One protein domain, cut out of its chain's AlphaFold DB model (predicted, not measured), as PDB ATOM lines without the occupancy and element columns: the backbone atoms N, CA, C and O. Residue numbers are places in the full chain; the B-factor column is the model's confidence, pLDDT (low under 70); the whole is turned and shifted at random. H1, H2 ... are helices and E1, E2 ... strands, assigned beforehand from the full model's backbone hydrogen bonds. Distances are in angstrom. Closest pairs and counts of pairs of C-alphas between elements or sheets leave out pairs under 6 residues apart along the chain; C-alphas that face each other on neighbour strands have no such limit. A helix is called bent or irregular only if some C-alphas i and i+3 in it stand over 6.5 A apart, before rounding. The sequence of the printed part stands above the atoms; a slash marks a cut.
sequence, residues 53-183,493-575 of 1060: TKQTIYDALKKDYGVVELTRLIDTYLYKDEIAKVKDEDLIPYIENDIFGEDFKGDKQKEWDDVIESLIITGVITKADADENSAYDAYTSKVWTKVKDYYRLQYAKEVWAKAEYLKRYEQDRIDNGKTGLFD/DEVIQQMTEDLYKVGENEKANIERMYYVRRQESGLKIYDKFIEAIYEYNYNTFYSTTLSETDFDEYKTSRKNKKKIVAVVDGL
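This is residues 53 to 183 and 493 to 575 of the 1060 residues of an uncharacterized protein of Acholeplasmatales bacterium (UniProt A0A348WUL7). One long, gently bent helix, H6, is the spine of a flat group of helices: H3, H4 and H5 cluster near its first arm, H6a, and H8 crosses its second arm, H6b, almost at a right angle. H1b reaches from the beginning of H9 to H6b, H1a turns off from it at 88 degrees, H7 lies off H6b away from H8, and a long loop, residues 550 to 569, leads from H9 to the short strand E1. The printed part has 214 residues, with nine named helices, H1 to H9, followed along the chain by one named strand, E1; the class is mostly helix, and the helices hold 135 residues. The whole is only just compact, close to loose, with a radius of gyration of the C-alphas of 19.9 A, and the C-alphas span 57 by 57 by 30 A.

H1, residues 54 to 78, was assigned as one helix by its hydrogen bonds but is bent, with C-alphas 64 and 67 7.9 A apart. Its arms are H1a, residues 54 to 64, which begins with C-alpha 54 at (-0.841, 8.360, 119.051), and H1b, residues 67 to 78; each is 16.0 A long. H2 is residues 80 to 83, H3 residues 88 to 100, 17.7 A long, H4 residues 108 to 121, 20.1 A long, and H5 residues 127 to 130. H6, residues 142 to 175, was also assigned as one helix by its hydrogen bonds but is bent, with C-alphas 150 and 153 6.9 A apart. Its arms are H6a, residues 142 to 150, 12.4 A long, and H6b, residues 153 to 175, 32.4 A long, ending with C-alpha 175 at (-15.639, -32.788, 88.213). H7 is residues 493 to 502, 14.3 A long, H8 residues 512 to 524, 18.7 A long, and H9 residues 532 to 549, 24.5 A long. E1 is residues 570 to 572, and its last C-alpha is at (-3.688, -7.802, 99.111).

H6 is the hub, touching five other helices, and its arms stand at a shallow tilt of 30 degrees. H6b touches H8 about perpendicular, at 89 degrees, with the C-alphas of Ala 161 and Ile 514 closest at 5.3 A. H6b touches H2, with the closest C-alphas, those of Ala 156 and Ile 83, 5.3 A apart. H6a touches H3 about perpendicular, at 89 degrees, with Lys 148 and Leu 91 closest, their C-alphas 7.3 A apart. H6a touches H5, with the C-alphas of Val 143 and Ala 130 closest at 5.6 A. H3 touches H4 about perpendicular, at 87 degrees, with the C-alphas of Phe 100 and Lys 108 closest at 7.2 A. H1b only just touches H9, with 3 pairs of C-alphas within 8 A, the closest those of Val 67 and Ile 534 at 5.7 A. H7 touches no helix. E1 pairs with no named strand, but its residues 570 to 571 pair antiparallel with residues 528 to 529. Every O i to N i+4 pair is within hydrogen-bond range in H1b, H4, H6a, H6b, H7 and H9, against 6 of 7 in H1a, 7 of 9 in H3 and 6 of 9 in H8; H2 and H5 are too short for such a pair.

The two C-alphas farthest apart, those of Thr 53 and Asp 183, are 61.8 A apart. Residues 184 to 492 are not printed, and C-alphas 183 and 493 are 13.1 A apart across this cut. The links H5 to H6 and H9 to E1 are long, with 11 and 20 residues. The mean pLDDT of the printed part is 89.8, and residues 104 and 564 are under 70.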
ATOM      1  N   THR A  53       0.328   8.915 123.832       93.62
ATOM      2  CA  THR A  53       0.778   9.163 122.451       93.62
ATOM      3  C   THR A  53      -0.163   8.537 121.425       93.62
ATOM      4  O   THR A  53      -0.897   7.602 121.751       93.62
ATOM      5  N   LYS A  54      -0.105   8.989 120.165       93.19
ATOM      6  CA  LYS A  54      -0.841   8.360 119.051       93.19
ATOM      7  C   LYS A  54      -0.521   6.871 118.920       93.19
ATOM      8  O   LYS A  54      -1.417   6.064 118.696       93.19
ATOM      9  N   GLN A  55       0.745   6.490 119.107       90.62
ATOM     10  CA  GLN A  55       1.165   5.088 119.062       90.62
ATOM     11  C   GLN A  55       0.506   4.265 120.174       90.62
ATOM     12  O   GLN A  55       0.067   3.152 119.912       90.62
ATOM     13  N   THR A  56       0.389   4.824 121.384       89.12
ATOM     14  CA  THR A  56      -0.269   4.160 122.520       89.12
ATOM     15  C   THR A  56      -1.737   3.857 122.224       89.12
ATOM     16  O   THR A  56      -2.174   2.730 122.437       89.12
ATOM     17  N   ILE A  57      -2.480   4.828 121.680       91.06
ATOM     18  CA  ILE A  57      -3.882   4.614 121.292       91.06
ATOM     19  C   ILE A  57      -3.984   3.608 120.142       91.06
ATOM     20  O   ILE A  57      -4.808   2.704 120.206       91.06
ATOM     21  N   TYR A  58      -3.130   3.711 119.118       91.69
ATOM     22  CA  TYR A  58      -3.129   2.748 118.013       91.69
ATOM     23  C   TYR A  58      -2.885   1.318 118.483       91.69
ATOM     24  O   TYR A  58      -3.585   0.420 118.034       91.69
ATOM     25  N   ASP A  59      -1.921   1.087 119.376       88.25
ATOM     26  CA  ASP A  59      -1.633  -0.261 119.864       88.25
ATOM     27  C   ASP A  59      -2.792  -0.837 120.690       88.25
ATOM     28  O   ASP A  59      -3.078  -2.027 120.564       88.25
ATOM     29  N   ALA A  60      -3.504   0.004 121.449       86.81
ATOM     30  CA  ALA A  60      -4.709  -0.394 122.175       86.81
ATOM     31  C   ALA A  60      -5.878  -0.713 121.225       86.81
ATOM     32  O   ALA A  60      -6.458  -1.789 121.304       86.81
ATOM     33  N   LEU A  61      -6.154   0.162 120.253       89.75
ATOM     34  CA  LEU A  61      -7.197  -0.053 119.244       89.75
ATOM     35  C   LEU A  61      -6.921  -1.275 118.363       89.75
ATOM     36  O   LEU A  61      -7.816  -2.059 118.066       89.75
ATOM     37  N   LYS A  62      -5.662  -1.462 117.959       90.12
ATOM     38  CA  LYS A  62      -5.203  -2.606 117.163       90.12
ATOM     39  C   LYS A  62      -5.484  -3.928 117.871       90.12
ATOM     40  O   LYS A  62      -5.758  -4.914 117.189       90.12
ATOM     41  N   LYS A  63      -5.387  -3.951 119.203       84.88
ATOM     42  CA  LYS A  63      -5.637  -5.144 120.007       84.88
ATOM     43  C   LYS A  63      -7.067  -5.647 119.822       84.88
ATOM     44  O   LYS A  63      -7.250  -6.816 119.494       84.88
ATOM     45  N   ASP A  64      -8.035  -4.751 119.985       85.00
ATOM     46  CA  ASP A  64      -9.441  -5.137 120.099       85.00
ATOM     47  C   ASP A  64     -10.176  -5.042 118.746       85.00
ATOM     48  O   ASP A  64     -11.041  -5.862 118.451       85.00
ATOM     49  N   TYR A  65      -9.767  -4.124 117.858       89.94
ATOM     50  CA  TYR A  65     -10.445  -3.853 116.577       89.94
ATOM     51  C   TYR A  65      -9.565  -4.051 115.336       89.94
ATOM     52  O   TYR A  65     -10.059  -4.008 114.206       89.94
ATOM     53  N   GLY A  66      -8.262  -4.302 115.502       92.25
ATOM     54  CA  GLY A  66      -7.301  -4.286 114.395       92.25
ATOM     55  C   GLY A  66      -7.593  -5.296 113.285       92.25
ATOM     56  O   GLY A  66      -7.429  -4.969 112.115       92.25
ATOM     57  N   VAL A  67      -8.041  -6.510 113.618       93.31
ATOM     58  CA  VAL A  67      -8.370  -7.554 112.623       93.31
ATOM     59  C   VAL A  67      -9.674  -7.234 111.902       93.31
ATOM     60  O   VAL A  67      -9.738  -7.341 110.676       93.31
ATOM     61  N   VAL A  68     -10.700  -6.825 112.649       92.62
ATOM     62  CA  VAL A  68     -12.024  -6.494 112.105       92.62
ATOM     63  C   VAL A  68     -11.907  -5.315 111.141       92.62
ATOM     64  O   VAL A  68     -12.316  -5.415 109.986       92.62
ATOM     65  N   GLU A  69     -11.240  -4.236 111.546       93.94
ATOM     66  CA  GLU A  69     -11.083  -3.056 110.693       93.94
ATOM     67  C   GLU A  69     -10.104  -3.289 109.536       93.94
ATOM     68  O   GLU A  69     -10.345  -2.824 108.418       93.94
ATOM     69  N   LEU A  70      -9.039  -4.079 109.737       96.38
ATOM     70  CA  LEU A  70      -8.155  -4.465 108.638       96.38
ATOM     71  C   LEU A  70      -8.907  -5.280 107.579       96.38
ATOM     72  O   LEU A  70      -8.756  -5.019 106.385       96.38
ATOM     73  N   THR A  71      -9.700  -6.269 107.997       95.69
ATOM     74  CA  THR A  71     -10.469  -7.103 107.063       95.69
ATOM     75  C   THR A  71     -11.575  -6.302 106.384       95.69
ATOM     76  O   THR A  71     -11.743  -6.456 105.180       95.69
ATOM     77  N   ARG A  72     -12.229  -5.360 107.077       94.00
ATOM     78  CA  ARG A  72     -13.177  -4.418 106.461       94.00
ATOM     79  C   ARG A  72     -12.522  -3.554 105.380       94.00
ATOM     80  O   ARG A  72     -13.088  -3.412 104.298       94.00
ATOM     81  N   LEU A  73     -11.326  -3.007 105.624       95.31
ATOM     82  CA  LEU A  73     -10.565  -2.245 104.621       95.31
ATOM     83  C   LEU A  73     -10.187  -3.101 103.405       95.31
ATOM     84  O   LEU A  73     -10.324  -2.659 102.262       95.31
ATOM     85  N   ILE A  74      -9.715  -4.327 103.651       97.00
ATOM     86  CA  ILE A  74      -9.388  -5.299 102.600       97.00
ATOM     87  C   ILE A  74     -10.632  -5.616 101.772       97.00
ATOM     88  O   ILE A  74     -10.592  -5.516 100.547       97.00
ATOM     89  N   ASP A  75     -11.737  -5.957 102.425       97.31
ATOM     90  CA  ASP A  75     -12.972  -6.343 101.756       97.31
ATOM     91  C   ASP A  75     -13.567  -5.161 100.984       97.31
ATOM     92  O   ASP A  75     -13.942  -5.311  99.828       97.31
ATOM     93  N   THR A  76     -13.557  -3.949 101.541       95.94
ATOM     94  CA  THR A  76     -14.006  -2.748 100.812       95.94
ATOM     95  C   THR A  76     -13.262  -2.585  99.484       95.94
ATOM     96  O   THR A  76     -13.859  -2.227  98.470       95.94
ATOM     97  N   TYR A  77     -11.959  -2.888  99.457       96.75
ATOM     98  CA  TYR A  77     -11.179  -2.869  98.222       96.75
ATOM     99  C   TYR A  77     -11.505  -4.044  97.292       96.75
ATOM    100  O   TYR A  77     -11.682  -3.836  96.089       96.75
ATOM    101  N   LEU A  78     -11.573  -5.265  97.831       97.44
ATOM    102  CA  LEU A  78     -11.811  -6.472  97.040       97.44
ATOM    103  C   LEU A  78     -13.202  -6.479  96.403       97.44
ATOM    104  O   LEU A  78     -13.315  -6.923  95.265       97.44
ATOM    105  N   TYR A  79     -14.215  -5.970  97.104       97.25
ATOM    106  CA  TYR A  79     -15.630  -5.987  96.719       97.25
ATOM    107  C   TYR A  79     -16.121  -4.652  96.132       97.25
ATOM    108  O   TYR A  79     -17.323  -4.426  96.006       97.25
ATOM    109  N   LYS A  80     -15.219  -3.727  95.776       96.00
ATOM    110  CA  LYS A  80     -15.584  -2.374  95.305       96.00
ATOM    111  C   LYS A  80     -16.543  -2.369  94.103       96.00
ATOM    112  O   LYS A  80     -17.377  -1.473  93.990       96.00
ATOM    113  N   ASP A  81     -16.420  -3.356  93.213       96.12
ATOM    114  CA  ASP A  81     -17.240  -3.455  92.003       96.12
ATOM    115  C   ASP A  81     -18.635  -4.012  92.326       96.12
ATOM    116  O   ASP A  81     -19.606  -3.667  91.655       96.12
ATOM    117  N   GLU A  82     -18.750  -4.870  93.339       97.12
ATOM    118  CA  GLU A  82     -20.005  -5.398  93.869       97.12
ATOM    119  C   GLU A  82     -20.739  -4.351  94.708       97.12
ATOM    120  O   GLU A  82     -21.926  -4.137  94.487       97.12
ATOM    121  N   ILE A  83     -20.024  -3.607  95.559       96.88
ATOM    122  CA  ILE A  83     -20.568  -2.469  96.319       96.88
ATOM    123  C   ILE A  83     -21.219  -1.449  95.375       96.88
ATOM    124  O   ILE A  83     -22.323  -0.978  95.633       96.88
ATOM    125  N   ALA A  84     -20.574  -1.144  94.243       95.81
ATOM    126  CA  ALA A  84     -21.101  -0.206  93.251       95.81
ATOM    127  C   ALA A  84     -22.381  -0.691  92.537       95.81
ATOM    128  O   ALA A  84     -23.046   0.111  91.880       95.81
ATOM    129  N   LYS A  85     -22.716  -1.986  92.629       95.94
ATOM    130  CA  LYS A  85     -23.931  -2.583  92.046       95.94
ATOM    131  C   LYS A  85     -25.089  -2.671  93.039       95.94
ATOM    132  O   LYS A  85     -26.204  -2.933  92.595       95.94
ATOM    133  N   VAL A  86     -24.842  -2.464  94.335       96.25
ATOM    134  CA  VAL A  86     -25.872  -2.553  95.378       96.25
ATOM    135  C   VAL A  86     -26.912  -1.462  95.178       96.25
ATOM    136  O   VAL A  86     -26.585  -0.271  95.138       96.25
ATOM    137  N   LYS A  87     -28.173  -1.874  95.097       95.31
ATOM    138  CA  LYS A  87     -29.308  -0.967  95.027       95.31
ATOM    139  C   LYS A  87     -30.027  -0.922  96.366       95.31
ATOM    140  O   LYS A  87     -30.130  -1.928  97.055       95.31
ATOM    141  N   ASP A  88     -30.570   0.244  96.691       94.06
ATOM    142  CA  ASP A  88     -31.305   0.444  97.941       94.06
ATOM    143  C   ASP A  88     -32.562  -0.442  98.023       94.06
ATOM    144  O   ASP A  88     -32.917  -0.861  99.116       94.06
ATOM    145  N   GLU A  89     -33.189  -0.769  96.881       94.50
ATOM    146  CA  GLU A  89     -34.372  -1.647  96.802       94.50
ATOM    147  C   GLU A  89     -34.111  -3.067  97.323       94.50
ATOM    148  O   GLU A  89     -35.000  -3.654  97.928       94.50
ATOM    149  N   ASP A  90     -32.889  -3.576  97.147       94.31
ATOM    150  CA  ASP A  90     -32.499  -4.904  97.629       94.31
ATOM    151  C   ASP A  90     -31.846  -4.835  99.025       94.31
ATOM    152  O   ASP A  90     -31.893  -5.789  99.797       94.31
ATOM    153  N   LEU A  91     -31.227  -3.696  99.358       95.62
ATOM    154  CA  LEU A  91     -30.501  -3.495 100.614       95.62
ATOM    155  C   LEU A  91     -31.427  -3.205 101.802       95.62
ATOM    156  O   LEU A  91     -31.106  -3.605 102.915       95.62
ATOM    157  N   ILE A  92     -32.540  -2.493 101.595       95.31
ATOM    158  CA  ILE A  92     -33.469  -2.157 102.685       95.31
ATOM    159  C   ILE A  92     -34.058  -3.426 103.323       95.31
ATOM    160  O   ILE A  92     -33.879  -3.567 104.528       95.31
ATOM    161  N   PRO A  93     -34.636  -4.386 102.568       94.31
ATOM    162  CA  PRO A  93     -35.153  -5.623 103.163       94.31
ATOM    163  C   PRO A  93     -34.081  -6.433 103.897       94.31
ATOM    164  O   PRO A  93     -34.357  -7.034 104.927       94.31
ATOM    165  N   TYR A  94     -32.838  -6.417 103.401       93.44
ATOM    166  CA  TYR A  94     -31.711  -7.059 104.081       93.44
ATOM    167  C   TYR A  94     -31.422  -6.425 105.447       93.44
ATOM    168  O   TYR A  94     -31.220  -7.144 106.417       93.44
ATOM    169  N   ILE A  95     -31.413  -5.090 105.525       94.00
ATOM    170  CA  ILE A  95     -31.209  -4.362 106.787       94.00
ATOM    171  C   ILE A  95     -32.386  -4.595 107.736       94.00
ATOM    172  O   ILE A  95     -32.172  -4.801 108.922       94.00
ATOM    173  N   GLU A  96     -33.619  -4.575 107.231       92.75
ATOM    174  CA  GLU A  96     -34.802  -4.833 108.057       92.75
ATOM    175  C   GLU A  96     -34.785  -6.242 108.643       92.75
ATOM    176  O   GLU A  96     -35.067  -6.400 109.824       92.75
ATOM    177  N   ASN A  97     -34.405  -7.246 107.852       90.25
ATOM    178  CA  ASN A  97     -34.285  -8.606 108.361       90.25
ATOM    179  C   ASN A  97     -33.148  -8.743 109.388       90.25
ATOM    180  O   ASN A  97     -33.317  -9.423 110.390       90.25
ATOM    181  N   ASP A  98     -32.011  -8.071 109.175       89.00
ATOM    182  CA  ASP A  98     -30.881  -8.086 110.119       89.00
ATOM    183  C   ASP A  98     -31.214  -7.411 111.461       89.00
ATOM    184  O   ASP A  98     -30.707  -7.834 112.495       89.00
ATOM    185  N   ILE A  99     -32.065  -6.375 111.450       89.12
ATOM    186  CA  ILE A  99     -32.447  -5.631 112.660       89.12
ATOM    187  C   ILE A  99     -33.647  -6.268 113.373       89.12
ATOM    188  O   ILE A  99     -33.634  -6.366 114.593       89.12
ATOM    189  N   PHE A 100     -34.688  -6.673 112.640       86.12
ATOM    190  CA  PHE A 100     -35.963  -7.097 113.232       86.12
ATOM    191  C   PHE A 100     -36.182  -8.619 113.178       86.12
ATOM    192  O   PHE A 100     -36.821  -9.175 114.066       86.12
ATOM    193  N   GLY A 101     -35.666  -9.300 112.151       81.81
ATOM    194  CA  GLY A 101     -36.052 -10.670 111.794       81.81
ATOM    195  C   GLY A 101     -37.350 -10.743 110.971       81.81
ATOM    196  O   GLY A 101     -38.114  -9.775 110.893       81.81
ATOM    197  N   GLU A 102     -37.603 -11.895 110.336       71.62
ATOM    198  CA  GLU A 102     -38.723 -12.077 109.392       71.62
ATOM    199  C   GLU A 102     -40.107 -11.987 110.066       71.62
ATOM    200  O   GLU A 102     -41.029 -11.405 109.491       71.62
ATOM    201  N   ASP A 103     -40.225 -12.450 111.316       72.12
ATOM    202  CA  ASP A 103     -41.493 -12.567 112.055       72.12
ATOM    203  C   ASP A 103     -41.645 -11.569 113.218       72.12
ATOM    204  O   ASP A 103     -42.383 -11.809 114.177       72.12
ATOM    205  N   PHE A 104     -40.951 -10.429 113.164       68.31
ATOM    206  CA  PHE A 104     -40.990  -9.438 114.240       68.31
ATOM    207  C   PHE A 104     -42.389  -8.840 114.458       68.31
ATOM    208  O   PHE A 104     -42.951  -8.198 113.563       68.31
ATOM    209  N   LYS A 105     -42.921  -8.985 115.679       71.00
ATOM    210  CA  LYS A 105     -44.244  -8.469 116.094       71.00
ATOM    211  C   LYS A 105     -44.185  -7.259 117.044       71.00
ATOM    212  O   LYS A 105     -45.238  -6.782 117.460       71.00
ATOM    213  N   GLY A 106     -42.987  -6.774 117.386       71.12
ATOM    214  CA  GLY A 106     -42.777  -5.658 118.319       71.12
ATOM    215  C   GLY A 106     -42.797  -4.262 117.672       71.12
ATOM    216  O   GLY A 106     -43.077  -4.103 116.479       71.12
ATOM    217  N   ASP A 107     -42.468  -3.230 118.459       82.62
ATOM    218  CA  ASP A 107     -42.345  -1.849 117.968       82.62
ATOM    219  C   ASP A 107     -41.012  -1.630 117.236       82.62
ATOM    220  O   ASP A 107     -39.956  -1.423 117.837       82.62
ATOM    221  N   LYS A 108     -41.077  -1.616 115.901       86.31
ATOM    222  CA  LYS A 108     -39.911  -1.395 115.034       86.31
ATOM    223  C   LYS A 108     -39.218  -0.056 115.272       86.31
ATOM    224  O   LYS A 108     -38.035   0.058 114.973       86.31
ATOM    225  N   GLN A 109     -39.926   0.965 115.761       91.25
ATOM    226  CA  GLN A 109     -39.308   2.263 116.019       91.25
ATOM    227  C   GLN A 109     -38.388   2.208 117.241       91.25
ATOM    228  O   GLN A 109     -37.304   2.780 117.181       91.25
ATOM    229  N   LYS A 110     -38.791   1.501 118.302       86.88
ATOM    230  CA  LYS A 110     -37.995   1.341 119.528       86.88
ATOM    231  C   LYS A 110     -36.678   0.612 119.242       86.88
ATOM    232  O   LYS A 110     -35.617   1.179 119.465       86.88
ATOM    233  N   GLU A 111     -36.751  -0.564 118.616       86.56
ATOM    234  CA  GLU A 111     -35.561  -1.338 118.211       86.56
ATOM    235  C   GLU A 111     -34.633  -0.538 117.287       86.56
ATOM    236  O   GLU A 111     -33.406  -0.575 117.381       86.56
ATOM    237  N   TRP A 112     -35.221   0.234 116.372       91.75
ATOM    238  CA  TRP A 112     -34.459   1.098 115.484       91.75
ATOM    239  C   TRP A 112     -33.743   2.234 116.229       91.75
ATOM    240  O   TRP A 112     -32.604   2.559 115.885       91.75
ATOM    241  N   ASP A 113     -34.373   2.829 117.244       88.81
ATOM    242  CA  ASP A 113     -33.754   3.864 118.075       88.81
ATOM    243  C   ASP A 113     -32.586   3.293 118.909       88.81
ATOM    244  O   ASP A 113     -31.533   3.938 118.980       88.81
ATOM    245  N   ASP A 114     -32.690   2.055 119.403       85.75
ATOM    246  CA  ASP A 114     -31.605   1.351 120.109       85.75
ATOM    247  C   ASP A 114     -30.409   1.064 119.180       85.75
ATOM    248  O   ASP A 114     -29.239   1.303 119.521       85.75
ATOM    249  N   VAL A 115     -30.678   0.635 117.939       88.88
ATOM    250  CA  VAL A 115     -29.641   0.478 116.904       88.88
ATOM    251  C   VAL A 115     -28.971   1.818 116.600       88.88
ATOM    252  O   VAL A 115     -27.740   1.891 116.515       88.88
ATOM    253  N   ILE A 116     -29.746   2.895 116.443       89.50
ATOM    254  CA  ILE A 116     -29.208   4.244 116.230       89.50
ATOM    255  C   ILE A 116     -28.288   4.634 117.383       89.50
ATOM    256  O   ILE A 116     -27.184   5.117 117.129       89.50
ATOM    257  N   GLU A 117     -28.710   4.434 118.628       84.50
ATOM    258  CA  GLU A 117     -27.916   4.788 119.798       84.50
ATOM    259  C   GLU A 117     -26.577   4.041 119.822       84.50
ATOM    260  O   GLU A 117     -25.518   4.670 119.929       84.50
ATOM    261  N   SER A 118     -26.593   2.729 119.581       83.69
ATOM    262  CA  SER A 118     -25.382   1.911 119.449       83.69
ATOM    263  C   SER A 118     -24.452   2.404 118.326       83.69
ATOM    264  O   SER A 118     -23.228   2.524 118.495       83.69
ATOM    265  N   LEU A 119     -25.014   2.790 117.175       85.62
ATOM    266  CA  LEU A 119     -24.252   3.359 116.060       85.62
ATOM    267  C   LEU A 119     -23.691   4.756 116.369       85.62
ATOM    268  O   LEU A 119     -22.624   5.106 115.851       85.62
ATOM    269  N   ILE A 120     -24.367   5.553 117.204       83.00
ATOM    270  CA  ILE A 120     -23.831   6.827 117.695       83.00
ATOM    271  C   ILE A 120     -22.677   6.552 118.652       83.00
ATOM    272  O   ILE A 120     -21.615   7.139 118.471       83.00
ATOM    273  N   ILE A 121     -22.834   5.654 119.632       78.00
ATOM    274  CA  ILE A 121     -21.800   5.323 120.631       78.00
ATOM    275  C   ILE A 121     -20.505   4.869 119.951       78.00
ATOM    276  O   ILE A 121     -19.417   5.328 120.303       78.00
ATOM    277  N   THR A 122     -20.629   4.022 118.930       73.12
ATOM    278  CA  THR A 122     -19.506   3.504 118.133       73.12
ATOM    279  C   THR A 122     -18.981   4.488 117.081       73.12
ATOM    280  O   THR A 122     -18.091   4.140 116.303       73.12
ATOM    281  N   GLY A 123     -19.526   5.707 117.014       75.81
ATOM    282  CA  GLY A 123     -19.098   6.759 116.091       75.81
ATOM    283  C   GLY A 123     -19.346   6.443 114.611       75.81
ATOM    284  O   GLY A 123     -18.770   7.103 113.742       75.81
ATOM    285  N   VAL A 124     -20.173   5.438 114.301       80.44
ATOM    286  CA  VAL A 124     -20.572   5.099 112.925       80.44
ATOM    287  C   VAL A 124     -21.473   6.193 112.355       80.44
ATOM    288  O   VAL A 124     -21.326   6.578 111.189       80.44
ATOM    289  N   ILE A 125     -22.361   6.738 113.189       84.38
ATOM    290  CA  ILE A 125     -23.176   7.918 112.889       84.38
ATOM    291  C   ILE A 125     -22.960   8.990 113.956       84.38
ATOM    292  O   ILE A 125     -22.504   8.705 115.058       84.38
ATOM    293  N   THR A 126     -23.262  10.247 113.636       82.88
ATOM    294  CA  THR A 126     -23.203  11.329 114.630       82.88
ATOM    295  C   THR A 126     -24.579  11.580 115.238       82.88
ATOM    296  O   THR A 126     -25.593  11.398 114.565       82.88
ATOM    297  N   LYS A 127     -24.641  12.098 116.473       80.94
ATOM    298  CA  LYS A 127     -25.915  12.532 117.079       80.94
ATOM    299  C   LYS A 127     -26.664  13.543 116.196       80.94
ATOM    300  O   LYS A 127     -27.873  13.463 116.039       80.94
ATOM    301  N   ALA A 128     -25.927  14.422 115.515       82.94
ATOM    302  CA  ALA A 128     -26.496  15.372 114.561       82.94
ATOM    303  C   ALA A 128     -27.107  14.711 113.308       82.94
ATOM    304  O   ALA A 128     -28.002  15.297 112.700       82.94
ATOM    305  N   ASP A 129     -26.625  13.529 112.897       84.31
ATOM    306  CA  ASP A 129     -27.259  12.747 111.828       84.31
ATOM    307  C   ASP A 129     -28.593  12.151 112.314       84.31
ATOM    308  O   ASP A 129     -29.556  12.148 111.547       84.31
ATOM    309  N   ALA A 130     -28.650  11.704 113.577       83.75
ATOM    310  CA  ALA A 130     -29.833  11.124 114.222       83.75
ATOM    311  C   ALA A 130     -30.955  12.138 114.485       83.75
ATOM    312  O   ALA A 130     -32.108  11.877 114.148       83.75
ATOM    313  N   ASP A 131     -30.616  13.325 114.993       82.00
ATOM    314  CA  ASP A 131     -31.591  14.337 115.424       82.00
ATOM    315  C   ASP A 131     -32.411  14.967 114.275       82.00
ATOM    316  O   ASP A 131     -33.364  15.706 114.521       82.00
ATOM    317  N   GLU A 132     -32.051  14.733 113.006       83.06
ATOM    318  CA  GLU A 132     -32.779  15.309 111.870       83.06
ATOM    319  C   GLU A 132     -34.083  14.561 111.553       83.06
ATOM    320  O   GLU A 132     -35.109  15.204 111.322       83.06
ATOM    321  N   ASN A 133     -34.033  13.225 111.494       82.94
ATOM    322  CA  ASN A 133     -35.191  12.336 111.348       82.94
ATOM    323  C   ASN A 133     -34.763  10.874 111.579       82.94
ATOM    324  O   ASN A 133     -34.170  10.260 110.683       82.94
ATOM    325  N   SER A 134     -35.090  10.333 112.753       83.25
ATOM    326  CA  SER A 134     -34.796   8.957 113.162       83.25
ATOM    327  C   SER A 134     -35.941   7.973 112.899       83.25
ATOM    328  O   SER A 134     -35.844   6.833 113.324       83.25
ATOM    329  N   ALA A 135     -37.007   8.356 112.187       88.56
ATOM    330  CA  ALA A 135     -38.104   7.427 111.909       88.56
ATOM    331  C   ALA A 135     -37.626   6.209 111.091       88.56
ATOM    332  O   ALA A 135     -36.941   6.374 110.070       88.56
ATOM    333  N   TYR A 136     -38.001   5.000 111.517       88.69
ATOM    334  CA  TYR A 136     -37.554   3.751 110.894       88.69
ATOM    335  C   TYR A 136     -38.046   3.623 109.443       88.69
ATOM    336  O   TYR A 136     -37.332   3.109 108.595       88.69
ATOM    337  N   ASP A 137     -39.219   4.160 109.104       90.69
ATOM    338  CA  ASP A 137     -39.796   4.096 107.752       90.69
ATOM    339  C   ASP A 137     -39.293   5.218 106.818       90.69
ATOM    340  O   ASP A 137     -39.612   5.278 105.623       90.69
ATOM    341  N   ALA A 138     -38.452   6.122 107.329       92.44
ATOM    342  CA  ALA A 138     -37.913   7.243 106.578       92.44
ATOM    343  C   ALA A 138     -36.622   6.875 105.826       92.44
ATOM    344  O   ALA A 138     -35.604   7.548 105.983       92.44
ATOM    345  N   TYR A 139     -36.663   5.884 104.924       92.19
ATOM    346  CA  TYR A 139     -35.498   5.305 104.207       92.19
ATOM    347  C   TYR A 139     -34.609   6.280 103.394       92.19
ATOM    348  O   TYR A 139     -33.590   5.894 102.805       92.19
ATOM    349  N   THR A 140     -34.996   7.555 103.313       91.19
ATOM    350  CA  THR A 140     -34.250   8.645 102.659       91.19
ATOM    351  C   THR A 140     -33.624   9.638 103.644       91.19
ATOM    352  O   THR A 140     -32.984  10.598 103.210       91.19
ATOM    353  N   SER A 141     -33.790   9.429 104.956       90.56
ATOM    354  CA  SER A 141     -33.197  10.261 106.001       90.56
ATOM    355  C   SER A 141     -31.666  10.165 105.998       90.56
ATOM    356  O   SER A 141     -31.064   9.270 105.386       90.56
ATOM    357  N   LYS A 142     -31.002  11.105 106.683       90.19
ATOM    358  CA  LYS A 142     -29.543  11.048 106.849       90.19
ATOM    359  C   LYS A 142     -29.111   9.806 107.616       90.19
ATOM    360  O   LYS A 142     -28.148   9.174 107.189       90.19
ATOM    361  N   VAL A 143     -29.843   9.425 108.663       91.19
ATOM    362  CA  VAL A 143     -29.587   8.192 109.418       91.19
ATOM    363  C   VAL A 143     -29.617   6.986 108.496       91.19
ATOM    364  O   VAL A 143     -28.616   6.290 108.372       91.19
ATOM    365  N   TRP A 144     -30.708   6.802 107.748       92.50
ATOM    366  CA  TRP A 144     -30.828   5.694 106.804       92.50
ATOM    367  C   TRP A 144     -29.749   5.712 105.728       92.50
ATOM    368  O   TRP A 144     -29.281   4.662 105.299       92.50
ATOM    369  N   THR A 145     -29.313   6.892 105.289       92.50
ATOM    370  CA  THR A 145     -28.183   7.006 104.359       92.50
ATOM    371  C   THR A 145     -26.906   6.431 104.974       92.50
ATOM    372  O   THR A 145     -26.217   5.650 104.323       92.50
ATOM    373  N   LYS A 146     -26.615   6.759 106.238       91.31
ATOM    374  CA  LYS A 146     -25.443   6.243 106.956       91.31
ATOM    375  C   LYS A 146     -25.535   4.748 107.246       91.31
ATOM    376  O   LYS A 146     -24.556   4.041 107.026       91.31
ATOM    377  N   VAL A 147     -26.700   4.273 107.684       91.88
ATOM    378  CA  VAL A 147     -26.949   2.849 107.947       91.88
ATOM    379  C   VAL A 147     -26.791   2.046 106.658       91.88
ATOM    380  O   VAL A 147     -26.019   1.093 106.621       91.88
ATOM    381  N   LYS A 148     -27.391   2.489 105.545       94.19
ATOM    382  CA  LYS A 148     -27.180   1.849 104.237       94.19
ATOM    383  C   LYS A 148     -25.705   1.811 103.857       94.19
ATOM    384  O   LYS A 148     -25.216   0.765 103.449       94.19
ATOM    385  N   ASP A 149     -24.975   2.912 104.010       91.44
ATOM    386  CA  ASP A 149     -23.545   2.944 103.687       91.44
ATOM    387  C   ASP A 149     -22.715   1.980 104.552       91.44
ATOM    388  O   ASP A 149     -21.768   1.374 104.045       91.44
ATOM    389  N   TYR A 150     -23.096   1.784 105.817       89.06
ATOM    390  CA  TYR A 150     -22.492   0.794 106.709       89.06
ATOM    391  C   TYR A 150     -22.769  -0.650 106.247       89.06
ATOM    392  O   TYR A 150     -21.836  -1.451 106.124       89.06
ATOM    393  N   TYR A 151     -24.018  -0.964 105.890       93.56
ATOM    394  CA  TYR A 151     -24.453  -2.309 105.488       93.56
ATOM    395  C   TYR A 151     -24.108  -2.695 104.041       93.56
ATOM    396  O   TYR A 151     -24.006  -3.883 103.726       93.56
ATOM    397  N   ARG A 152     -23.852  -1.720 103.154       95.81
ATOM    398  CA  ARG A 152     -23.533  -1.949 101.728       95.81
ATOM    399  C   ARG A 152     -22.427  -2.977 101.513       95.81
ATOM    400  O   ARG A 152     -22.523  -3.780 100.588       95.81
ATOM    401  N   LEU A 153     -21.368  -2.938 102.325       95.50
ATOM    402  CA  LEU A 153     -20.263  -3.888 102.204       95.50
ATOM    403  C   LEU A 153     -20.707  -5.313 102.552       95.50
ATOM    404  O   LEU A 153     -20.355  -6.232 101.818       95.50
ATOM    405  N   GLN A 154     -21.450  -5.499 103.646       94.62
ATOM    406  CA  GLN A 154     -21.869  -6.835 104.080       94.62
ATOM    407  C   GLN A 154     -22.816  -7.466 103.064       94.62
ATOM    408  O   GLN A 154     -22.541  -8.565 102.590       94.62
ATOM    409  N   TYR A 155     -23.813  -6.709 102.602       96.38
ATOM    410  CA  TYR A 155     -24.715  -7.161 101.546       96.38
ATOM    411  C   TYR A 155     -23.964  -7.512 100.248       96.38
ATOM    412  O   TYR A 155     -24.140  -8.592  99.685       96.38
ATOM    413  N   ALA A 156     -23.054  -6.643  99.786       97.31
ATOM    414  CA  ALA A 156     -22.265  -6.902  98.578       97.31
ATOM    415  C   ALA A 156     -21.392  -8.162  98.696       97.31
ATOM    416  O   ALA A 156     -21.223  -8.899  97.719       97.31
ATOM    417  N   LYS A 157     -20.819  -8.402  99.882       95.94
ATOM    418  CA  LYS A 157     -20.024  -9.596 100.163       95.94
ATOM    419  C   LYS A 157     -20.879 -10.852 100.137       95.94
ATOM    420  O   LYS A 157     -20.467 -11.816  99.495       95.94
ATOM    421  N   GLU A 158     -22.035 -10.824 100.790       95.44
ATOM    422  CA  GLU A 158     -22.954 -11.957 100.893       95.44
ATOM    423  C   GLU A 158     -23.490 -12.365  99.515       95.44
ATOM    424  O   GLU A 158     -23.357 -13.523  99.127       95.44
ATOM    425  N   VAL A 159     -23.955 -11.404  98.704       95.25
ATOM    426  CA  VAL A 159     -24.423 -11.660  97.325       95.25
ATOM    427  C   VAL A 159     -23.325 -12.279  96.461       95.25
ATOM    428  O   VAL A 159     -23.563 -13.235  95.719       95.25
ATOM    429  N   TRP A 160     -22.101 -11.751  96.543       97.12
ATOM    430  CA  TRP A 160     -20.974 -12.324  95.814       97.12
ATOM    431  C   TRP A 160     -20.629 -13.733  96.302       97.12
ATOM    432  O   TRP A 160     -20.356 -14.608  95.485       97.12
ATOM    433  N   ALA A 161     -20.623 -13.946  97.618       97.44
ATOM    434  CA  ALA A 161     -20.257 -15.217  98.222       97.44
ATOM    435  C   ALA A 161     -21.281 -16.308  97.901       97.44
ATOM    436  O   ALA A 161     -20.853 -17.389  97.510       97.44
ATOM    437  N   LYS A 162     -22.590 -16.009  97.944       96.00
ATOM    438  CA  LYS A 162     -23.652 -16.911  97.465       96.00
ATOM    439  C   LYS A 162     -23.372 -17.338  96.018       96.00
ATOM    440  O   LYS A 162     -23.215 -18.522  95.730       96.00
ATOM    441  N   ALA A 163     -23.176 -16.375  95.114       96.06
ATOM    442  CA  ALA A 163     -22.933 -16.665  93.699       96.06
ATOM    443  C   ALA A 163     -21.638 -17.465  93.436       96.06
ATOM    444  O   ALA A 163     -21.628 -18.385  92.617       96.06
ATOM    445  N   GLU A 164     -20.532 -17.117  94.097       96.88
ATOM    446  CA  GLU A 164     -19.245 -17.789  93.892       96.88
ATOM    447  C   GLU A 164     -19.198 -19.169  94.569       96.88
ATOM    448  O   GLU A 164     -18.597 -20.084  94.002       96.88
ATOM    449  N   TYR A 165     -19.856 -19.346  95.720       97.06
ATOM    450  CA  TYR A 165     -19.991 -20.648  96.374       97.06
ATOM    451  C   TYR A 165     -20.742 -21.630  95.473       97.06
ATOM    452  O   TYR A 165     -20.189 -22.675  95.136       97.06
ATOM    453  N   LEU A 166     -21.941 -21.262  95.000       96.12
ATOM    454  CA  LEU A 166     -22.748 -22.125  94.130       96.12
ATOM    455  C   LEU A 166     -21.990 -22.524  92.862       96.12
ATOM    456  O   LEU A 166     -21.971 -23.691  92.486       96.12
ATOM    457  N   LYS A 167     -21.285 -21.575  92.240       95.88
ATOM    458  CA  LYS A 167     -20.454 -21.837  91.059       95.88
ATOM    459  C   LYS A 167     -19.324 -22.835  91.335       95.88
ATOM    460  O   LYS A 167     -18.999 -23.646  90.470       95.88
ATOM    461  N   ARG A 168     -18.673 -22.758  92.501       94.88
ATOM    462  CA  ARG A 168     -17.599 -23.691  92.886       94.88
ATOM    463  C   ARG A 168     -18.145 -25.064  93.232       94.88
ATOM    464  O   ARG A 168     -17.567 -26.052  92.796       94.88
ATOM    465  N   TYR A 169     -19.247 -25.101  93.971       94.62
ATOM    466  CA  TYR A 169     -19.943 -26.328  94.323       94.62
ATOM    467  C   TYR A 169     -20.420 -27.066  93.064       94.62
ATOM    468  O   TYR A 169     -20.097 -28.234  92.881       94.62
ATOM    469  N   GLU A 170     -21.061 -26.364  92.125       95.19
ATOM    470  CA  GLU A 170     -21.444 -26.920  90.822       95.19
ATOM    471  C   GLU A 170     -20.233 -27.465  90.049       95.19
ATOM    472  O   GLU A 170     -20.292 -28.568  89.505       95.19
ATOM    473  N   GLN A 171     -19.110 -26.739  90.016       95.12
ATOM    474  CA  GLN A 171     -17.907 -27.214  89.326       95.12
ATOM    475  C   GLN A 171     -17.318 -28.476  89.974       95.12
ATOM    476  O   GLN A 171     -16.942 -29.394  89.248       95.12
ATOM    477  N   ASP A 172     -17.256 -28.546  91.306       93.25
ATOM    478  CA  ASP A 172     -16.791 -29.739  92.025       93.25
ATOM    479  C   ASP A 172     -17.714 -30.939  91.767       93.25
ATOM    480  O   ASP A 172     -17.251 -32.044  91.476       93.25
ATOM    481  N   ARG A 173     -19.031 -30.715  91.744       93.69
ATOM    482  CA  ARG A 173     -20.010 -31.738  91.355       93.69
ATOM    483  C   ARG A 173     -19.785 -32.237  89.927       93.69
ATOM    484  O   ARG A 173     -19.770 -33.450  89.700       93.69
ATOM    485  N   ILE A 174     -19.567 -31.333  88.971       93.56
ATOM    486  CA  ILE A 174     -19.270 -31.681  87.572       93.56
ATOM    487  C   ILE A 174     -17.972 -32.491  87.469       93.56
ATOM    488  O   ILE A 174     -17.930 -33.507  86.770       93.56
ATOM    489  N   ASP A 175     -16.927 -32.089  88.193       94.44
ATOM    490  CA  ASP A 175     -15.639 -32.788  88.213       94.44
ATOM    491  C   ASP A 175     -15.758 -34.200  88.823       94.44
ATOM    492  O   ASP A 175     -15.036 -35.116  88.416       94.44
ATOM    493  N   ASN A 176     -16.734 -34.406  89.715       92.56
ATOM    494  CA  ASN A 176     -17.103 -35.695  90.302       92.56
ATOM    495  C   ASN A 176     -18.210 -36.452  89.531       92.56
ATOM    496  O   ASN A 176     -18.704 -37.481  89.996       92.56
ATOM    497  N   GLY A 177     -18.554 -36.010  88.315       91.12
ATOM    498  CA  GLY A 177     -19.402 -36.752  87.374       91.12
ATOM    499  C   GLY A 177     -20.900 -36.433  87.408       91.12
ATOM    500  O   GLY A 177     -21.669 -37.174  86.795       91.12
ATOM    501  N   LYS A 178     -21.319 -35.355  88.082       92.44
ATOM    502  CA  LYS A 178     -22.708 -34.854  88.096       92.44
ATOM    503  C   LYS A 178     -22.947 -33.800  86.996       92.44
ATOM    504  O   LYS A 178     -22.014 -33.393  86.305       92.44
ATOM    505  N   THR A 179     -24.199 -33.385  86.770       85.19
ATOM    506  CA  THR A 179     -24.590 -32.564  85.595       85.19
ATOM    507  C   THR A 179     -24.929 -31.097  85.878       85.19
ATOM    508  O   THR A 179     -25.229 -30.375  84.927       85.19
ATOM    509  N   GLY A 180     -24.864 -30.644  87.132       89.38
ATOM    510  CA  GLY A 180     -25.160 -29.265  87.532       89.38
ATOM    511  C   GLY A 180     -25.111 -29.086  89.051       89.38
ATOM    512  O   GLY A 180     -24.502 -29.903  89.746       89.38
ATOM    513  N   LEU A 181     -25.758 -28.027  89.551       90.38
ATOM    514  CA  LEU A 181     -25.878 -27.749  90.989       90.38
ATOM    515  C   LEU A 181     -26.674 -28.841  91.723       90.38
ATOM    516  O   LEU A 181     -26.221 -29.351  92.748       90.38
ATOM    517  N   PHE A 182     -27.802 -29.236  91.131       93.94
ATOM    518  CA  PHE A 182     -28.624 -30.376  91.521       93.94
ATOM    519  C   PHE A 182     -28.992 -31.164  90.260       93.94
ATOM    520  O   PHE A 182     -29.257 -30.571  89.209       93.94
ATOM    521  N   ASP A 183     -28.948 -32.488  90.335       91.06
ATOM    522  CA  ASP A 183     -29.529 -33.373  89.332       91.06
ATOM    523  C   ASP A 183     -30.962 -33.769  89.723       91.06
ATOM    524  O   ASP A 183     -31.455 -33.410  90.792       91.06
ATOM    525  N   ASP A 493     -39.362 -25.537  91.857       91.75
ATOM    526  CA  ASP A 493     -38.623 -24.282  92.036       91.75
ATOM    527  C   ASP A 493     -38.399 -23.976  93.526       91.75
ATOM    528  O   ASP A 493     -37.318 -23.524  93.902       91.75
ATOM    529  N   GLU A 494     -39.384 -24.283  94.370       88.62
ATOM    530  CA  GLU A 494     -39.305 -24.139  95.826       88.62
ATOM    531  C   GLU A 494     -38.313 -25.135  96.435       88.62
ATOM    532  O   GLU A 494     -37.441 -24.733  97.203       88.62
ATOM    533  N   VAL A 495     -38.373 -26.403  96.014       90.50
ATOM    534  CA  VAL A 495     -37.402 -27.442  96.397       90.50
ATOM    535  C   VAL A 495     -35.984 -26.980  96.073       90.50
ATOM    536  O   VAL A 495     -35.114 -26.971  96.937       90.50
ATOM    537  N   ILE A 496     -35.748 -26.524  94.839       93.38
ATOM    538  CA  ILE A 496     -34.430 -26.034  94.421       93.38
ATOM    539  C   ILE A 496     -34.001 -24.827  95.265       93.38
ATOM    540  O   ILE A 496     -32.821 -24.717  95.602       93.38
ATOM    541  N   GLN A 497     -34.917 -23.921  95.610       92.06
ATOM    542  CA  GLN A 497     -34.616 -22.769  96.456       92.06
ATOM    543  C   GLN A 497     -34.200 -23.195  97.871       92.06
ATOM    544  O   GLN A 497     -33.155 -22.742  98.337       92.06
ATOM    545  N   GLN A 498     -34.958 -24.081  98.524       90.12
ATOM    546  CA  GLN A 498     -34.640 -24.586  99.866       90.12
ATOM    547  C   GLN A 498     -33.318 -25.358  99.872       90.12
ATOM    548  O   GLN A 498     -32.421 -25.022 100.643       90.12
ATOM    549  N   MET A 499     -33.125 -26.273  98.915       93.50
ATOM    550  CA  MET A 499     -31.849 -26.971  98.727       93.50
ATOM    551  C   MET A 499     -30.687 -25.986  98.548       93.50
ATOM    552  O   MET A 499     -29.602 -26.199  99.079       93.50
ATOM    553  N   THR A 500     -30.893 -24.899  97.796       94.44
ATOM    554  CA  THR A 500     -29.864 -23.871  97.578       94.44
ATOM    555  C   THR A 500     -29.513 -23.129  98.865       94.44
ATOM    556  O   THR A 500     -28.333 -22.876  99.097       94.44
ATOM    557  N   GLU A 501     -30.498 -22.763  99.688       91.19
ATOM    558  CA  GLU A 501     -30.241 -22.097 100.971       91.19
ATOM    559  C   GLU A 501     -29.599 -23.056 101.988       91.19
ATOM    560  O   GLU A 501     -28.672 -22.661 102.693       91.19
ATOM    561  N   ASP A 502     -29.981 -24.336 101.999       91.31
ATOM    562  CA  ASP A 502     -29.378 -25.353 102.869       91.31
ATOM    563  C   ASP A 502     -27.899 -25.608 102.559       91.31
ATOM    564  O   ASP A 502     -27.111 -25.869 103.469       91.31
ATOM    565  N   LEU A 503     -27.471 -25.438 101.301       94.12
ATOM    566  CA  LEU A 503     -26.050 -25.496 100.943       94.12
ATOM    567  C   LEU A 503     -25.199 -24.447 101.680       94.12
ATOM    568  O   LEU A 503     -23.981 -24.610 101.803       94.12
ATOM    569  N   TYR A 504     -25.794 -23.355 102.159       94.75
ATOM    570  CA  TYR A 504     -25.066 -22.311 102.877       94.75
ATOM    571  C   TYR A 504     -24.824 -22.647 104.354       94.75
ATOM    572  O   TYR A 504     -23.874 -22.114 104.947       94.75
ATOM    573  N   LYS A 505     -25.617 -23.571 104.907       91.50
ATOM    574  CA  LYS A 505     -25.662 -23.916 106.328       91.50
ATOM    575  C   LYS A 505     -24.648 -25.010 106.680       91.50
ATOM    576  O   LYS A 505     -24.382 -25.915 105.890       91.50
ATOM    577  N   VAL A 506     -24.075 -24.946 107.884       88.31
ATOM    578  CA  VAL A 506     -23.303 -26.046 108.495       88.31
ATOM    579  C   VAL A 506     -23.607 -26.093 109.990       88.31
ATOM    580  O   VAL A 506     -23.301 -25.148 110.718       88.31
ATOM    581  N   GLY A 507     -24.191 -27.202 110.454       85.38
ATOM    582  CA  GLY A 507     -24.725 -27.282 111.816       85.38
ATOM    583  C   GLY A 507     -25.796 -26.210 112.032       85.38
ATOM    584  O   GLY A 507     -26.651 -26.024 111.177       85.38
ATOM    585  N   GLU A 508     -25.704 -25.479 113.139       82.88
ATOM    586  CA  GLU A 508     -26.618 -24.376 113.485       82.88
ATOM    587  C   GLU A 508     -26.251 -23.038 112.809       82.88
ATOM    588  O   GLU A 508     -26.961 -22.051 112.963       82.88
ATOM    589  N   ASN A 509     -25.132 -22.953 112.075       84.25
ATOM    590  CA  ASN A 509     -24.712 -21.701 111.440       84.25
ATOM    591  C   ASN A 509     -25.234 -21.610 109.999       84.25
ATOM    592  O   ASN A 509     -24.734 -22.296 109.102       84.25
ATOM    593  N   GLU A 510     -26.179 -20.697 109.770       86.75
ATOM    594  CA  GLU A 510     -26.873 -20.531 108.487       86.75
ATOM    595  C   GLU A 510     -26.005 -19.975 107.345       86.75
ATOM    596  O   GLU A 510     -26.347 -20.108 106.171       86.75
ATOM    597  N   LYS A 511     -24.867 -19.346 107.668       90.81
ATOM    598  CA  LYS A 511     -24.011 -18.635 106.701       90.81
ATOM    599  C   LYS A 511     -22.593 -19.199 106.622       90.81
ATOM    600  O   LYS A 511     -21.727 -18.593 105.987       90.81
ATOM    601  N   ALA A 512     -22.325 -20.363 107.209       92.81
ATOM    602  CA  ALA A 512     -20.979 -20.922 107.310       92.81
ATOM    603  C   ALA A 512     -20.281 -21.055 105.940       92.81
ATOM    604  O   ALA A 512     -19.148 -20.607 105.749       92.81
ATOM    605  N   ASN A 513     -20.955 -21.589 104.922       94.38
ATOM    606  CA  ASN A 513     -20.347 -21.722 103.594       94.38
ATOM    607  C   ASN A 513     -20.201 -20.380 102.848       94.38
ATOM    608  O   ASN A 513     -19.311 -20.231 102.004       94.38
ATOM    609  N   ILE A 514     -20.988 -19.365 103.214       95.25
ATOM    610  CA  ILE A 514     -20.838 -17.987 102.726       95.25
ATOM    611  C   ILE A 514     -19.602 -17.333 103.346       95.25
ATOM    612  O   ILE A 514     -18.759 -16.783 102.633       95.25
ATOM    613  N   GLU A 515     -19.433 -17.452 104.663       94.38
ATOM    614  CA  GLU A 515     -18.275 -16.919 105.383       94.38
ATOM    615  C   GLU A 515     -16.959 -17.552 104.915       94.38
ATOM    616  O   GLU A 515     -15.945 -16.857 104.761       94.38
ATOM    617  N   ARG A 516     -16.986 -18.847 104.566       94.38
ATOM    618  CA  ARG A 516     -15.867 -19.550 103.920       94.38
ATOM    619  C   ARG A 516     -15.372 -18.806 102.682       94.38
ATOM    620  O   ARG A 516     -14.162 -18.660 102.488       94.38
ATOM    621  N   MET A 517     -16.279 -18.299 101.847       96.38
ATOM    622  CA  MET A 517     -15.903 -17.597 100.617       96.38
ATOM    623  C   MET A 517     -15.190 -16.267 100.883       96.38
ATOM    624  O   MET A 517     -14.353 -15.860 100.071       96.38
ATOM    625  N   TYR A 518     -15.424 -15.615 102.026       95.44
ATOM    626  CA  TYR A 518     -14.671 -14.415 102.412       95.44
ATOM    627  C   TYR A 518     -13.188 -14.740 102.628       95.44
ATOM    628  O   TYR A 518     -12.310 -14.023 102.138       95.44
ATOM    629  N   TYR A 519     -12.890 -15.851 103.309       94.75
ATOM    630  CA  TYR A 519     -11.516 -16.320 103.490       94.75
ATOM    631  C   TYR A 519     -10.870 -16.718 102.160       94.75
ATOM    632  O   TYR A 519      -9.750 -16.278 101.879       94.75
ATOM    633  N   VAL A 520     -11.593 -17.459 101.313       93.88
ATOM    634  CA  VAL A 520     -11.120 -17.869  99.980       93.88
ATOM    635  C   VAL A 520     -10.752 -16.653  99.126       93.88
ATOM    636  O   VAL A 520      -9.627 -16.581  98.632       93.88
ATOM    637  N   ARG A 521     -11.629 -15.641  99.013       95.69
ATOM    638  CA  ARG A 521     -11.354 -14.445  98.188       95.69
ATOM    639  C   ARG A 521     -10.085 -13.727  98.631       95.69
ATOM    640  O   ARG A 521      -9.270 -13.322  97.798       95.69
ATOM    641  N   ARG A 522      -9.893 -13.566  99.944       94.88
ATOM    642  CA  ARG A 522      -8.707 -12.911 100.520       94.88
ATOM    643  C   ARG A 522      -7.432 -13.707 100.228       94.88
ATOM    644  O   ARG A 522      -6.414 -13.116  99.861       94.88
ATOM    645  N   GLN A 523      -7.482 -15.035 100.354       92.56
ATOM    646  CA  GLN A 523      -6.348 -15.915 100.061       92.56
ATOM    647  C   GLN A 523      -5.983 -15.932  98.574       92.56
ATOM    648  O   GLN A 523      -4.808 -15.770  98.235       92.56
ATOM    649  N   GLU A 524      -6.968 -16.061  97.685       93.69
ATOM    650  CA  GLU A 524      -6.770 -16.037  96.229       93.69
ATOM    651  C   GLU A 524      -6.229 -14.686  95.748       93.69
ATOM    652  O   GLU A 524      -5.386 -14.626  94.851       93.69
ATOM    653  N   SER A 525      -6.617 -13.603  96.427       95.19
ATOM    654  CA  SER A 525      -6.075 -12.252  96.221       95.19
ATOM    655  C   SER A 525      -4.674 -12.056  96.828       95.19
ATOM    656  O   SER A 525      -4.093 -10.969  96.761       95.19
ATOM    657  N   GLY A 526      -4.097 -13.102  97.426       92.69
ATOM    658  CA  GLY A 526      -2.723 -13.130  97.916       92.69
ATOM    659  C   GLY A 526      -2.482 -12.333  99.196       92.69
ATOM    660  O   GLY A 526      -1.376 -11.792  99.344       92.69
ATOM    661  N   LEU A 527      -3.477 -12.258 100.093       94.38
ATOM    662  CA  LEU A 527      -3.382 -11.564 101.380       94.38
ATOM    663  C   LEU A 527      -2.119 -11.966 102.157       94.38
ATOM    664  O   LEU A 527      -1.815 -13.144 102.346       94.38
ATOM    665  N   LYS A 528      -1.380 -10.960 102.626       93.50
ATOM    666  CA  LYS A 528      -0.231 -11.091 103.529       93.50
ATOM    667  C   LYS A 528      -0.338 -10.057 104.631       93.50
ATOM    668  O   LYS A 528      -0.321  -8.863 104.335       93.50
ATOM    669  N   ILE A 529      -0.377 -10.506 105.881       93.19
ATOM    670  CA  ILE A 529      -0.420  -9.639 107.059       93.19
ATOM    671  C   ILE A 529       0.986  -9.554 107.669       93.19
ATOM    672  O   ILE A 529       1.596 -10.542 108.054       93.19
ATOM    673  N   TYR A 530       1.545  -8.352 107.707       91.06
ATOM    674  CA  TYR A 530       2.896  -8.069 108.190       91.06
ATOM    675  C   TYR A 530       2.951  -7.617 109.650       91.06
ATOM    676  O   TYR A 530       4.033  -7.676 110.244       91.06
ATOM    677  N   ASP A 531       1.829  -7.169 110.215       90.12
ATOM    678  CA  ASP A 531       1.692  -7.006 111.659       90.12
ATOM    679  C   ASP A 531       1.493  -8.381 112.306       90.12
ATOM    680  O   ASP A 531       0.553  -9.102 111.986       90.12
ATOM    681  N   LYS A 532       2.422  -8.772 113.182       85.25
ATOM    682  CA  LYS A 532       2.466 -10.132 113.726       85.25
ATOM    683  C   LYS A 532       1.390 -10.410 114.765       85.25
ATOM    684  O   LYS A 532       1.021 -11.568 114.915       85.25
ATOM    685  N   PHE A 533       0.904  -9.379 115.447       85.44
ATOM    686  CA  PHE A 533      -0.196  -9.523 116.386       85.44
ATOM    687  C   PHE A 533      -1.504  -9.756 115.620       85.44
ATOM    688  O   PHE A 533      -2.188 -10.749 115.855       85.44
ATOM    689  N   ILE A 534      -1.786  -8.911 114.619       89.69
ATOM    690  CA  ILE A 534      -2.978  -9.057 113.767       89.69
ATOM    691  C   ILE A 534      -2.939 -10.379 112.984       89.69
ATOM    692  O   ILE A 534      -3.958 -11.055 112.873       89.69
ATOM    693  N   GLU A 535      -1.773 -10.773 112.460       89.81
ATOM    694  CA  GLU A 535      -1.617 -12.041 111.737       89.81
ATOM    695  C   GLU A 535      -1.929 -13.254 112.622       89.81
ATOM    696  O   GLU A 535      -2.587 -14.173 112.148       89.81
ATOM    697  N   ALA A 536      -1.511 -13.241 113.894       85.00
ATOM    698  CA  ALA A 536      -1.778 -14.335 114.827       85.00
ATOM    699  C   ALA A 536      -3.276 -14.481 115.138       85.00
ATOM    700  O   ALA A 536      -3.785 -15.599 115.161       85.00
ATOM    701  N   ILE A 537      -3.995 -13.368 115.336       86.31
ATOM    702  CA  ILE A 537      -5.453 -13.412 115.538       86.31
ATOM    703  C   ILE A 537      -6.163 -13.869 114.261       86.31
ATOM    704  O   ILE A 537      -7.051 -14.710 114.321       86.31
ATOM    705  N   TYR A 538      -5.771 -13.349 113.094       91.06
ATOM    706  CA  TYR A 538      -6.385 -13.750 111.828       91.06
ATOM    707  C   TYR A 538      -6.173 -15.245 111.536       91.06
ATOM    708  O   TYR A 538      -7.105 -15.925 111.122       91.06
ATOM    709  N   GLU A 539      -4.963 -15.763 111.776       89.44
ATOM    710  CA  GLU A 539      -4.646 -17.191 111.668       89.44
ATOM    711  C   GLU A 539      -5.494 -18.033 112.627       89.44
ATOM    712  O   GLU A 539      -6.023 -19.066 112.222       89.44
ATOM    713  N   TYR A 540      -5.653 -17.581 113.874       85.56
ATOM    714  CA  TYR A 540      -6.522 -18.230 114.851       85.56
ATOM    715  C   TYR A 540      -7.973 -18.283 114.352       85.56
ATOM    716  O   TYR A 540      -8.535 -19.370 114.258       85.56
ATOM    717  N   ASN A 541      -8.552 -17.141 113.963       88.19
ATOM    718  CA  ASN A 541      -9.932 -17.063 113.472       88.19
ATOM    719  C   ASN A 541     -10.142 -17.958 112.246       88.19
ATOM    720  O   ASN A 541     -11.150 -18.647 112.160       88.19
ATOM    721  N   TYR A 542      -9.167 -17.990 111.335       91.38
ATOM    722  CA  TYR A 542      -9.176 -18.879 110.180       91.38
ATOM    723  C   TYR A 542      -9.182 -20.355 110.602       91.38
ATOM    724  O   TYR A 542     -10.083 -21.097 110.230       91.38
ATOM    725  N   ASN A 543      -8.214 -20.792 111.411       87.94
ATOM    726  CA  ASN A 543      -8.104 -22.198 111.805       87.94
ATOM    727  C   ASN A 543      -9.310 -22.664 112.632       87.94
ATOM    728  O   ASN A 543      -9.794 -23.776 112.427       87.94
ATOM    729  N   THR A 544      -9.805 -21.830 113.550       86.62
ATOM    730  CA  THR A 544     -10.998 -22.120 114.355       86.62
ATOM    731  C   THR A 544     -12.220 -22.236 113.459       86.62
ATOM    732  O   THR A 544     -12.883 -23.261 113.493       86.62
ATOM    733  N   PHE A 545     -12.463 -21.262 112.580       89.75
ATOM    734  CA  PHE A 545     -13.595 -21.299 111.658       89.75
ATOM    735  C   PHE A 545     -13.636 -22.596 110.834       89.75
ATOM    736  O   PHE A 545     -14.662 -23.267 110.781       89.75
ATOM    737  N   TYR A 546     -12.506 -23.013 110.256       91.25
ATOM    738  CA  TYR A 546     -12.471 -24.268 109.505       91.25
ATOM    739  C   TYR A 546     -12.614 -25.508 110.402       91.25
ATOM    740  O   TYR A 546     -13.370 -26.412 110.067       91.25
ATOM    741  N   SER A 547     -11.934 -25.556 111.549       87.00
ATOM    742  CA  SER A 547     -11.913 -26.760 112.399       87.00
ATOM    743  C   SER A 547     -13.142 -26.950 113.289       87.00
ATOM    744  O   SER A 547     -13.451 -28.089 113.629       87.00
ATOM    745  N   THR A 548     -13.835 -25.876 113.675       85.31
ATOM    746  CA  THR A 548     -15.013 -25.924 114.555       85.31
ATOM    747  C   THR A 548     -16.293 -25.616 113.793       85.31
ATOM    748  O   THR A 548     -17.192 -26.446 113.790       85.31
ATOM    749  N   THR A 549     -16.371 -24.467 113.109       87.44
ATOM    750  CA  THR A 549     -17.602 -24.043 112.415       87.44
ATOM    751  C   THR A 549     -17.874 -24.925 111.203       87.44
ATOM    752  O   THR A 549     -18.961 -25.473 111.077       87.44
ATOM    753  N   LEU A 550     -16.874 -25.128 110.341       89.38
ATOM    754  CA  LEU A 550     -17.000 -26.036 109.196       89.38
ATOM    755  C   LEU A 550     -16.715 -27.502 109.553       89.38
ATOM    756  O   LEU A 550     -16.990 -28.387 108.749       89.38
ATOM    757  N   SER A 551     -16.153 -27.772 110.740       88.94
ATOM    758  CA  SER A 551     -15.717 -29.113 111.165       88.94
ATOM    759  C   SER A 551     -14.790 -29.820 110.153       88.94
ATOM    760  O   SER A 551     -14.717 -31.051 110.089       88.94
ATOM    761  N   GLU A 552     -14.041 -29.047 109.363       87.19
ATOM    762  CA  GLU A 552     -13.087 -29.538 108.375       87.19
ATOM    763  C   GLU A 552     -11.729 -29.806 109.032       87.19
ATOM    764  O   GLU A 552     -11.133 -28.952 109.691       87.19
ATOM    765  N   THR A 553     -11.200 -31.010 108.821       80.56
ATOM    766  CA  THR A 553      -9.868 -31.401 109.321       80.56
ATOM    767  C   THR A 553      -8.776 -31.329 108.253       80.56
ATOM    768  O   THR A 553      -7.594 -31.361 108.595       80.56
ATOM    769  N   ASP A 554      -9.157 -31.200 106.979       82.44
ATOM    770  CA  ASP A 554      -8.263 -31.109 105.822       82.44
ATOM    771  C   ASP A 554      -8.595 -29.841 105.018       82.44
ATOM    772  O   ASP A 554      -9.334 -29.875 104.037       82.44
ATOM    773  N   PHE A 555      -8.096 -28.699 105.494       85.88
ATOM    774  CA  PHE A 555      -8.237 -27.394 104.845       85.88
ATOM    775  C   PHE A 555      -6.861 -26.773 104.583       85.88
ATOM    776  O   PHE A 555      -5.869 -27.102 105.239       85.88
ATOM    777  N   ASP A 556      -6.789 -25.857 103.615       86.00
ATOM    778  CA  ASP A 556      -5.539 -25.182 103.269       86.00
ATOM    779  C   ASP A 556      -4.975 -24.432 104.484       86.00
ATOM    780  O   ASP A 556      -5.588 -23.497 104.995       86.00
ATOM    781  N   GLU A 557      -3.779 -24.804 104.936       83.00
ATOM    782  CA  GLU A 557      -3.128 -24.133 106.064       83.00
ATOM    783  C   GLU A 557      -2.885 -22.647 105.747       83.00
ATOM    784  O   GLU A 557      -2.354 -22.290 104.682       83.00
ATOM    785  N   TYR A 558      -3.218 -21.765 106.697       86.31
ATOM    786  CA  TYR A 558      -2.932 -20.340 106.562       86.31
ATOM    787  C   TYR A 558      -1.419 -20.092 106.427       86.31
ATOM    788  O   TYR A 558      -0.604 -20.407 107.295       86.31
ATOM    789  N   LYS A 559      -1.011 -19.471 105.315       84.06
ATOM    790  CA  LYS A 559       0.408 -19.219 105.016       84.06
ATOM    791  C   LYS A 559       0.872 -17.894 105.613       84.06
ATOM    792  O   LYS A 559       0.786 -16.852 104.965       84.06
ATOM    793  N   THR A 560       1.481 -17.962 106.794       80.88
ATOM    794  CA  THR A 560       2.031 -16.784 107.486       80.88
ATOM    795  C   THR A 560       3.113 -16.032 106.691       80.88
ATOM    796  O   THR A 560       3.934 -16.573 105.930       80.88
ATOM    797  N   SER A 561       3.167 -14.723 106.909       82.00
ATOM    798  CA  SER A 561       4.049 -13.786 106.227       82.00
ATOM    799  C   SER A 561       5.476 -13.880 106.761       82.00
ATOM    800  O   SER A 561       5.801 -13.455 107.868       82.00
ATOM    801  N   ARG A 562       6.407 -14.377 105.940       70.12
ATOM    802  CA  ARG A 562       7.803 -14.629 106.367       70.12
ATOM    803  C   ARG A 562       8.685 -13.386 106.573       70.12
ATOM    804  O   ARG A 562       9.810 -13.516 107.052       70.12
ATOM    805  N   LYS A 563       8.266 -12.189 106.140       72.81
ATOM    806  CA  LYS A 563       9.101 -10.967 106.153       72.81
ATOM    807  C   LYS A 563       8.377  -9.808 106.824       72.81
ATOM    808  O   LYS A 563       7.370  -9.374 106.297       72.81
ATOM    809  N   ASN A 564       8.954  -9.222 107.870       68.25
ATOM    810  CA  ASN A 564       8.370  -8.044 108.523       68.25
ATOM    811  C   ASN A 564       8.543  -6.771 107.669       68.25
ATOM    812  O   ASN A 564       9.604  -6.557 107.063       68.25
ATOM    813  N   LYS A 565       7.539  -5.889 107.687       79.25
ATOM    814  CA  LYS A 565       7.560  -4.551 107.076       79.25
ATOM    815  C   LYS A 565       7.337  -3.502 108.169       79.25
ATOM    816  O   LYS A 565       6.461  -3.654 108.994       79.25
ATOM    817  N   LYS A 566       8.116  -2.413 108.164       77.00
ATOM    818  CA  LYS A 566       8.040  -1.373 109.216       77.00
ATOM    819  C   LYS A 566       6.879  -0.379 109.066       77.00
ATOM    820  O   LYS A 566       6.626   0.375 109.993       77.00
ATOM    821  N   LYS A 567       6.272  -0.296 107.881       86.12
ATOM    822  CA  LYS A 567       5.291   0.745 107.514       86.12
ATOM    823  C   LYS A 567       4.047   0.192 106.816       86.12
ATOM    824  O   LYS A 567       3.250   0.961 106.304       86.12
ATOM    825  N   ILE A 568       3.927  -1.128 106.719       91.50
ATOM    826  CA  ILE A 568       2.849  -1.793 105.986       91.50
ATOM    827  C   ILE A 568       2.288  -2.848 106.924       91.50
ATOM    828  O   ILE A 568       3.063  -3.680 107.395       91.50
ATOM    829  N   VAL A 569       0.986  -2.783 107.185       93.56
ATOM    830  CA  VAL A 569       0.225  -3.735 107.999       93.56
ATOM    831  C   VAL A 569      -0.155  -4.948 107.169       93.56
ATOM    832  O   VAL A 569       0.093  -6.063 107.608       93.56
ATOM    833  N   ALA A 570      -0.681  -4.756 105.958       95.19
ATOM    834  CA  ALA A 570      -1.040  -5.857 105.071       95.19
ATOM    835  C   ALA A 570      -0.885  -5.492 103.593       95.19
ATOM    836  O   ALA A 570      -0.832  -4.314 103.230       95.19
ATOM    837  N   VAL A 571      -0.799  -6.519 102.748       94.75
ATOM    838  CA  VAL A 571      -0.865  -6.398 101.290       94.75
ATOM    839  C   VAL A 571      -1.847  -7.410 100.729       94.75
ATOM    840  O   VAL A 571      -1.768  -8.586 101.078       94.75
ATOM    841  N   VAL A 572      -2.717  -6.966  99.826       94.75
ATOM    842  CA  VAL A 572      -3.688  -7.802  99.111       94.75
ATOM    843  C   VAL A 572      -3.879  -7.241  97.705       94.75
ATOM    844  O   VAL A 572      -4.017  -6.034  97.563       94.75
ATOM    845  N   ASP A 573      -3.794  -8.071  96.664       93.81
ATOM    846  CA  ASP A 573      -3.948  -7.646  95.256       93.81
ATOM    847  C   ASP A 573      -3.219  -6.320  94.902       93.81
ATOM    848  O   ASP A 573      -3.733  -5.406  94.260       93.81
ATOM    849  N   GLY A 574      -1.991  -6.167  95.409       90.50
ATOM    850  CA  GLY A 574      -1.168  -4.968  95.205       90.50
ATOM    851  C   GLY A 574      -1.549  -3.726  96.028       90.50
ATOM    852  O   GLY A 574      -0.753  -2.786  96.052       90.50
ATOM    853  N   LEU A 575      -2.682  -3.715  96.738       94.19
ATOM    854  CA  LEU A 575      -3.009  -2.706  97.748       94.19
ATOM    855  C   LEU A 575      -2.075  -2.865  98.953       94.19
ATOM    856  O   LEU A 575      -1.979  -3.954  99.516       94.19
TER     857      LEU A 575